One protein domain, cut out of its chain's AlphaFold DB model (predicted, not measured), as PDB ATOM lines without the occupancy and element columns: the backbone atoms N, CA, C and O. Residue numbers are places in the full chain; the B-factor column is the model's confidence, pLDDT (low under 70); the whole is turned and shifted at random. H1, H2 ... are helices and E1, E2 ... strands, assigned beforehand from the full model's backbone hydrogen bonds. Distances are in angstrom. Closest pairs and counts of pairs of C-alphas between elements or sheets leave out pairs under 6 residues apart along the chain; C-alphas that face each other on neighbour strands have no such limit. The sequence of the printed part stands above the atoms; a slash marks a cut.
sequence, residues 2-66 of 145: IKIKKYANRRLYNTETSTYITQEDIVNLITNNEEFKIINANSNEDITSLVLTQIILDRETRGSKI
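Overview. This is residues 2 to 66 of the 145 residues of the protein "PHB_acc_N domain-containing protein" of Candidatus Pelagibacter sp (UniProt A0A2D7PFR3). A small three-stranded sheet has helix H2 standing out from it like an arm, with residues 59 to 64 sticking out; short H1 lies near both. The 65 printed residues include E1, E2, H1, E3, H2 in chain order; the class is mixed, helices and strands. The mixed sheet runs E2 E1 E3. The whole is compact, radius of gyration of the C-alphas 12.0 A, spanning 33 by 25 by 17 A.

Along the chain. E1, residues 2 to 6, 13.1 A, begins at C-alpha 2 (171.559, 229.789, 189.068). E2 is residues 12 to 14, 6.9 A; H1 23 to 31, 12.6 A; E3 36 to 40, 13.5 A. H2, residues 48 to 61, 20.3 A, ends at C-alpha 61 (177.128, 202.260, 187.340).

Arrangement. Hairpin E1 and E2 is antiparallel; N 5 and O 13 are 2.8 A apart. E1 and E3 are parallel; N 4 and O 37 are 2.9 A apart. H2 stands up from the sheet at 48 degrees; its closest C-alphas with E3, Thr 48 and Ile 38, are 4.7 A apart. H1 only grazes the sheet. H1 and H2 are close but not clearly touching, C-alphas 23 and 55 being 6.6 A apart. In both, every O i to N i+4 pair is within hydrogen-bond range.

Size, cuts and confidence. The farthest C-alphas, Glu 16 and Lys 65, are 34.9 A apart. The printed part has no cut and no long link. The pLDDT is under 70 at residues 10 and 63 to 65.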
ATOM      1  N   ILE A   2     171.332 230.112 190.479       93.00
ATOM      2  CA  ILE A   2     171.559 229.789 189.068       93.00
ATOM      3  C   ILE A   2     170.357 229.018 188.518       93.00
ATOM      4  O   ILE A   2     169.883 228.046 189.113       93.00
ATOM      5  N   LYS A   3     169.855 229.437 187.357       95.50
ATOM      6  CA  LYS A   3     168.758 228.756 186.663       95.50
ATOM      7  C   LYS A   3     169.303 227.938 185.504       95.50
ATOM      8  O   LYS A   3     169.964 228.456 184.608       95.50
ATOM      9  N   ILE A   4     168.991 226.650 185.514       96.69
ATOM     10  CA  ILE A   4     169.452 225.690 184.518       96.69
ATOM     11  C   ILE A   4     168.229 225.121 183.804       96.69
ATOM     12  O   ILE A   4     167.300 224.641 184.447       96.69
ATOM     13  N   LYS A   5     168.203 225.157 182.473       95.62
ATOM     14  CA  LYS A   5     167.141 224.541 181.668       95.62
ATOM     15  C   LYS A   5     167.588 223.197 181.119       95.62
ATOM     16  O   LYS A   5     168.635 223.107 180.482       95.62
ATOM     17  N   LYS A   6     166.767 222.163 181.316       94.00
ATOM     18  CA  LYS A   6     166.948 220.850 180.690       94.00
ATOM     19  C   LYS A   6     166.067 220.720 179.460       94.00
ATOM     20  O   LYS A   6     164.844 220.811 179.555       94.00
ATOM     21  N   TYR A   7     166.695 220.419 178.332       90.75
ATOM     22  CA  TYR A   7     166.015 220.122 177.075       90.75
ATOM     23  C   TYR A   7     165.962 218.607 176.841       90.75
ATOM     24  O   TYR A   7     166.727 217.832 177.424       90.75
ATOM     25  N   ALA A   8     165.033 218.160 175.992       79.50
ATOM     26  CA  ALA A   8     164.766 216.737 175.764       79.50
ATOM     27  C   ALA A   8     166.004 215.943 175.290       79.50
ATOM     28  O   ALA A   8     166.166 214.780 175.648       79.50
ATOM     29  N   ASN A   9     166.932 216.581 174.572       78.31
ATOM     30  CA  ASN A   9     168.160 215.969 174.041       78.31
ATOM     31  C   ASN A   9     169.286 215.779 175.084       78.31
ATOM     32  O   ASN A   9     170.462 215.800 174.727       78.31
ATOM     33  N   ARG A  10     168.937 215.600 176.366       68.75
ATOM     34  CA  ARG A  10     169.853 215.451 177.517       68.75
ATOM     35  C   ARG A  10     170.729 216.674 177.833       68.75
ATOM     36  O   ARG A  10     171.541 216.589 178.749       68.75
ATOM     37  N   ARG A  11     170.580 217.807 177.136       86.00
ATOM     38  CA  ARG A  11     171.406 218.999 177.376       86.00
ATOM     39  C   ARG A  11     170.861 219.867 178.512       86.00
ATOM     40  O   ARG A  11     169.653 220.105 178.584       86.00
ATOM     41  N   LEU A  12     171.769 220.347 179.361       90.75
ATOM     42  CA  LEU A  12     171.517 221.369 180.375       90.75
ATOM     43  C   LEU A  12     172.113 222.693 179.891       90.75
ATOM     44  O   LEU A  12     173.193 222.698 179.305       90.75
ATOM     45  N   TYR A  13     171.414 223.798 180.128       94.00
ATOM     46  CA  TYR A  13     171.894 225.136 179.786       94.00
ATOM     47  C   TYR A  13     171.734 226.085 180.958       94.00
ATOM     48  O   TYR A  13     170.647 226.173 181.530       94.00
ATOM     49  N   ASN A  14     172.787 226.833 181.270       93.31
ATOM     50  CA  ASN A  14     172.696 227.970 182.173       93.31
ATOM     51  C   ASN A  14     171.898 229.086 181.488       93.31
ATOM     52  O   ASN A  14     172.251 229.500 180.385       93.31
ATOM     53  N   THR A  15     170.836 229.590 182.111       90.00
ATOM     54  CA  THR A  15     170.036 230.664 181.505       90.00
ATOM     55  C   THR A  15     170.675 232.044 181.618       90.00
ATOM     56  O   THR A  15     170.270 232.941 180.892       90.00
ATOM     57  N   GLU A  16     171.627 232.235 182.532       87.94
ATOM     58  CA  GLU A  16     172.325 233.512 182.723       87.94
ATOM     59  C   GLU A  16     173.465 233.662 181.715       87.94
ATOM     60  O   GLU A  16     173.562 234.676 181.031       87.94
ATOM     61  N   THR A  17     174.291 232.626 181.558       89.81
ATOM     62  CA  THR A  17     175.437 232.658 180.633       89.81
ATOM     63  C   THR A  17     175.115 232.101 179.249       89.81
ATOM     64  O   THR A  17     175.930 232.209 178.339       89.81
ATOM     65  N   SER A  18     173.931 231.503 179.063       88.94
ATOM     66  CA  SER A  18     173.532 230.808 177.828       88.94
ATOM     67  C   SER A  18     174.519 229.716 177.390       88.94
ATOM     68  O   SER A  18     174.620 229.386 176.209       88.94
ATOM     69  N   THR A  19     175.250 229.135 178.345       90.25
ATOM     70  CA  THR A  19     176.262 228.106 178.084       90.25
ATOM     71  C   THR A  19     175.736 226.708 178.373       90.25
ATOM     72  O   THR A  19     174.823 226.509 179.180       90.25
ATOM     73  N   TYR A  20     176.319 225.732 177.680       92.75
ATOM     74  CA  TYR A  20     176.082 224.321 177.939       92.75
ATOM     75  C   TYR A  20     176.675 223.921 179.293       92.75
ATOM     76  O   TYR A  20     177.804 224.287 179.604       92.75
ATOM     77  N   ILE A  21     175.908 223.154 180.064       93.25
ATOM     78  CA  ILE A  21     176.291 222.605 181.363       93.25
ATOM     79  C   ILE A  21     176.353 221.080 181.251       93.25
ATOM     80  O   ILE A  21     175.425 220.427 180.761       93.25
ATOM     81  N   THR A  22     177.443 220.501 181.736       92.50
ATOM     82  CA  THR A  22     177.612 219.056 181.900       92.50
ATOM     83  C   THR A  22     177.135 218.596 183.280       92.50
ATOM     84  O   THR A  22     176.925 219.393 184.191       92.50
ATOM     85  N   GLN A  23     176.981 217.283 183.472       91.00
ATOM     86  CA  GLN A  23     176.758 216.727 184.812       91.00
ATOM     87  C   GLN A  23     177.927 217.020 185.768       91.00
ATOM     88  O   GLN A  23     177.700 217.127 186.968       91.00
ATOM     89  N   GLU A  24     179.155 217.152 185.257       90.88
ATOM     90  CA  GLU A  24     180.323 217.469 186.082       90.88
ATOM     91  C   GLU A  24     180.287 218.917 186.566       90.88
ATOM     92  O   GLU A  24     180.561 219.186 187.729       90.88
ATOM     93  N   ASP A  25     179.821 219.836 185.721       93.94
ATOM     94  CA  ASP A  25     179.591 221.222 186.126       93.94
ATOM     95  C   ASP A  25     178.546 221.303 187.244       93.94
ATOM     96  O   ASP A  25     178.740 222.037 188.203       93.94
ATOM     97  N   ILE A  26     177.475 220.496 187.185       94.50
ATOM     98  CA  ILE A  26     176.505 220.401 188.291       94.50
ATOM     99  C   ILE A  26     177.178 219.942 189.588       94.50
ATOM    100  O   ILE A  26     176.880 220.479 190.651       94.50
ATOM    101  N   VAL A  27     178.084 218.965 189.521       90.94
ATOM    102  CA  VAL A  27     178.843 218.527 190.701       90.94
ATOM    103  C   VAL A  27     179.713 219.660 191.236       90.94
ATOM    104  O   VAL A  27     179.698 219.889 192.441       90.94
ATOM    105  N   ASN A  28     180.374 220.417 190.359       93.00
ATOM    106  CA  ASN A  28     181.177 221.575 190.751       93.00
ATOM    107  C   ASN A  28     180.335 222.653 191.452       93.00
ATOM    108  O   ASN A  28     180.753 223.184 192.480       93.00
ATOM    109  N   LEU A  29     179.122 222.931 190.957       93.69
ATOM    110  CA  LEU A  29     178.187 223.849 191.620       93.69
ATOM    111  C   LEU A  29     177.851 223.375 193.044       93.69
ATOM    112  O   LEU A  29     177.861 224.171 193.979       93.69
ATOM    113  N   ILE A  30     177.608 222.070 193.229       91.44
ATOM    114  CA  ILE A  30     177.333 221.484 194.551       91.44
ATOM    115  C   ILE A  30     178.555 221.611 195.469       91.44
ATOM    116  O   ILE A  30     178.411 222.014 196.621       91.44
ATOM    117  N   THR A  31     179.758 221.288 194.985       89.12
ATOM    118  CA  THR A  31     180.986 221.354 195.798       89.12
ATOM    119  C   THR A  31     181.375 222.782 196.167       89.12
ATOM    120  O   THR A  31     181.937 222.996 197.238       89.12
ATOM    121  N   ASN A  32     181.033 223.754 195.321       93.06
ATOM    122  CA  ASN A  32     181.213 225.180 195.593       93.06
ATOM    123  C   ASN A  32     180.104 225.765 196.482       93.06
ATOM    124  O   ASN A  32     180.139 226.953 196.800       93.06
ATOM    125  N   ASN A  33     179.133 224.943 196.895       91.19
ATOM    126  CA  ASN A  33     177.977 225.354 197.686       91.19
ATOM    127  C   ASN A  33     177.142 226.455 196.993       91.19
ATOM    128  O   ASN A  33     176.588 227.340 197.646       91.19
ATOM    129  N   GLU A  34     177.071 226.407 195.660       93.50
ATOM    130  CA  GLU A  34     176.294 227.338 194.846       93.50
ATOM    131  C   GLU A  34     174.833 226.885 194.743       93.50
ATOM    132  O   GLU A  34     174.524 225.726 194.458       93.50
ATOM    133  N   GLU A  35     173.899 227.816 194.935       94.31
ATOM    134  CA  GLU A  35     172.473 227.526 194.800       94.31
ATOM    135  C   GLU A  35     172.044 227.493 193.332       94.31
ATOM    136  O   GLU A  35     172.174 228.490 192.611       94.31
ATOM    137  N   PHE A  36     171.413 226.396 192.910       96.00
ATOM    138  CA  PHE A  36     170.852 226.264 191.569       96.00
ATOM    139  C   PHE A  36     169.502 225.540 191.554       96.00
ATOM    140  O   PHE A  36     169.133 224.823 192.484       96.00
ATOM    141  N   LYS A  37     168.772 225.710 190.450       96.94
ATOM    142  CA  LYS A  37     167.579 224.925 190.110       96.94
ATOM    143  C   LYS A  37     167.625 224.459 188.670       96.94
ATOM    144  O   LYS A  37     168.022 225.217 187.783       96.94
ATOM    145  N   ILE A  38     167.147 223.241 188.435       96.62
ATOM    146  CA  ILE A  38     167.031 222.660 187.101       96.62
ATOM    147  C   ILE A  38     165.559 222.559 186.720       96.62
ATOM    148  O   ILE A  38     164.789 221.834 187.346       96.62
ATOM    149  N   ILE A  39     165.180 223.276 185.668       96.88
ATOM    150  CA  ILE A  39     163.810 223.375 185.172       96.88
ATOM    151  C   ILE A  39     163.691 222.642 183.837       96.88
ATOM    152  O   ILE A  39     164.532 222.800 182.946       96.88
ATOM    153  N   ASN A  40     162.634 221.853 183.669       95.56
ATOM    154  CA  ASN A  40     162.295 221.271 182.376       95.56
ATOM    155  C   ASN A  40     161.884 222.387 181.404       95.56
ATOM    156  O   ASN A  40     160.928 223.112 181.661       95.56
ATOM    157  N   ALA A  41     162.585 222.518 180.277       93.06
ATOM    158  CA  ALA A  41     162.329 223.590 179.319       93.06
ATOM    159  C   ALA A  41     160.938 223.517 178.661       93.06
ATOM    160  O   ALA A  41     160.447 224.541 178.196       93.06
ATOM    161  N   ASN A  42     160.321 222.331 178.621       92.44
ATOM    162  CA  ASN A  42     159.019 222.109 177.995       92.44
ATOM    163  C   ASN A  42     157.865 222.240 178.999       92.44
ATOM    164  O   ASN A  42     156.862 222.871 178.682       92.44
ATOM    165  N   SER A  43     157.988 221.638 180.189       94.19
ATOM    166  CA  SER A  43     156.912 221.625 181.199       94.19
ATOM    167  C   SER A  43     157.021 222.728 182.254       94.19
ATOM    168  O   SER A  43     156.078 222.933 183.009       94.19
ATOM    169  N   ASN A  44     158.151 223.443 182.328       94.06
ATOM    170  CA  ASN A  44     158.488 224.382 183.409       94.06
ATOM    171  C   ASN A  44     158.510 223.768 184.823       94.06
ATOM    172  O   ASN A  44     158.540 224.492 185.817       94.06
ATOM    173  N   GLU A  45     158.553 222.442 184.934       96.06
ATOM    174  CA  GLU A  45     158.627 221.755 186.222       96.06
ATOM    175  C   GLU A  45     160.042 221.794 186.811       96.06
ATOM    176  O   GLU A  45     161.038 221.698 186.085       96.06
ATOM    177  N   ASP A  46     160.124 221.880 188.143       96.31
ATOM    178  CA  ASP A  46     161.372 221.695 188.882       96.31
ATOM    179  C   ASP A  46     161.741 220.211 188.892       96.31
ATOM    180  O   ASP A  46     161.080 219.375 189.506       96.31
ATOM    181  N   ILE A  47     162.815 219.889 188.181       95.19
ATOM    182  CA  ILE A  47     163.324 218.530 188.015       95.19
ATOM    183  C   ILE A  47     164.701 218.366 188.663       95.19
ATOM    184  O   ILE A  47     165.438 217.438 188.325       95.19
ATOM    185  N   THR A  48     165.067 219.255 189.590       95.56
ATOM    186  CA  THR A  48     166.378 219.249 190.254       95.56
ATOM    187  C   THR A  48     166.662 217.887 190.891       95.56
ATOM    188  O   THR A  48     167.665 217.253 190.570       95.56
ATOM    189  N   SER A  49     165.729 217.369 191.698       92.25
ATOM    190  CA  SER A  49     165.857 216.054 192.350       92.25
ATOM    191  C   SER A  49     166.028 214.900 191.349       92.25
ATOM    192  O   SER A  49     166.857 214.009 191.545       92.25
ATOM    193  N   LEU A  50     165.304 214.948 190.226       91.75
ATOM    194  CA  LEU A  50     165.388 213.935 189.173       91.75
ATOM    195  C   LEU A  50     166.782 213.902 188.534       91.75
ATOM    196  O   LEU A  50     167.353 212.827 188.360       91.75
ATOM    197  N   VAL A  51     167.338 215.067 188.191       93.12
ATOM    198  CA  VAL A  51     168.664 215.150 187.559       93.12
ATOM    199  C   VAL A  51     169.768 214.749 188.534       93.12
ATOM    200  O   VAL A  51     170.675 214.019 188.145       93.12
ATOM    201  N   LEU A  52     169.673 215.141 189.808       93.56
ATOM    202  CA  LEU A  52     170.627 214.707 190.836       93.56
ATOM    203  C   LEU A  52     170.604 213.187 191.033       93.56
ATOM    204  O   LEU A  52     171.657 212.555 191.091       93.56
ATOM    205  N   THR A  53     169.413 212.586 191.051       90.44
ATOM    206  CA  THR A  53     169.263 211.125 191.120       90.44
ATOM    207  C   THR A  53     169.919 210.444 189.913       90.44
ATOM    208  O   THR A  53     170.615 209.446 190.077       90.44
ATOM    209  N   GLN A  54     169.762 210.997 188.705       89.94
ATOM    210  CA  GLN A  54     170.428 210.482 187.502       89.94
ATOM    211  C   GLN A  54     171.954 210.552 187.612       89.94
ATOM    212  O   GLN A  54     172.619 209.561 187.330       89.94
ATOM    213  N   ILE A  55     172.508 211.676 188.081       89.19
ATOM    214  CA  ILE A  55     173.958 211.841 188.284       89.19
ATOM    215  C   ILE A  55     174.500 210.779 189.248       89.19
ATOM    216  O   ILE A  55     175.563 210.205 189.008       89.19
ATOM    217  N   ILE A  56     173.765 210.504 190.327       86.62
ATOM    218  CA  ILE A  56     174.123 209.473 191.299       86.62
ATOM    219  C   ILE A  56     174.141 208.082 190.646       86.62
ATOM    220  O   ILE A  56     175.126 207.356 190.779       86.62
ATOM    221  N   LEU A  57     173.091 207.721 189.903       85.31
ATOM    222  CA  LEU A  57     172.998 206.427 189.215       85.31
ATOM    223  C   LEU A  57     174.096 206.249 188.154       85.31
ATOM    224  O   LEU A  57     174.715 205.187 188.062       85.31
ATOM    225  N   ASP A  58     174.381 207.295 187.379       86.00
ATOM    226  CA  ASP A  58     175.439 207.285 186.365       86.00
ATOM    227  C   ASP A  58     176.829 207.094 186.996       86.00
ATOM    228  O   ASP A  58     177.700 206.465 186.396       86.00
ATOM    229  N   ARG A  59     177.053 207.607 188.212       82.69
ATOM    230  CA  ARG A  59     178.303 207.408 188.966       82.69
ATOM    231  C   ARG A  59     178.404 206.003 189.569       82.69
ATOM    232  O   ARG A  59     179.456 205.377 189.450       82.69
ATOM    233  N   GLU A  60     177.319 205.485 190.140       78.94
ATOM    234  CA  GLU A  60     177.253 204.137 190.731       78.94
ATOM    235  C   GLU A  60     177.501 203.038 189.673       78.94
ATOM    236  O   GLU A  60     178.225 202.069 189.908       78.94
ATOM    237  N   THR A  61     176.959 203.211 188.460       80.06
ATOM    238  CA  THR A  61     177.128 202.260 187.340       80.06
ATOM    239  C   THR A  61     178.540 202.237 186.749       80.06
ATOM    240  O   THR A  61     178.944 201.219 186.188       80.06
ATOM    241  N   ARG A  62     179.324 203.312 186.906       79.25
ATOM    242  CA  ARG A  62     180.708 203.420 186.402       79.25
ATOM    243  C   ARG A  62     181.762 202.767 187.307       79.25
ATOM    244  O   ARG A  62     182.952 202.908 187.044       79.25
ATOM    245  N   GLY A  63     181.346 202.027 188.338       59.44
ATOM    246  CA  GLY A  63     182.230 201.195 189.166       59.44
ATOM    247  C   GLY A  63     182.541 201.767 190.549       59.44
ATOM    248  O   GLY A  63     183.084 201.054 191.391       59.44
ATOM    249  N   SER A  64     182.125 203.000 190.830       60.03
ATOM    250  CA  SER A  64     182.182 203.591 192.166       60.03
ATOM    251  C   SER A  64     180.934 203.204 192.951       60.03
ATOM    252  O   SER A  64     180.072 204.048 193.184       60.03
ATOM    253  N   LYS A  65     180.827 201.922 193.335       63.56
ATOM    254  CA  LYS A  65     179.732 201.434 194.184       63.56
ATOM    255  C   LYS A  65     179.892 201.918 195.619       63.56
ATOM    256  O   LYS A  65     180.370 201.190 196.487       63.56
ATOM    257  N   ILE A  66     179.583 203.190 195.829       70.69
ATOM    258  CA  ILE A  66     179.770 203.876 197.109       70.69
ATOM    259  C   ILE A  66     178.466 203.835 197.909       70.69
ATOM    260  O   ILE A  66     178.497 203.975 199.131       70.69
TER     261      ILE A  66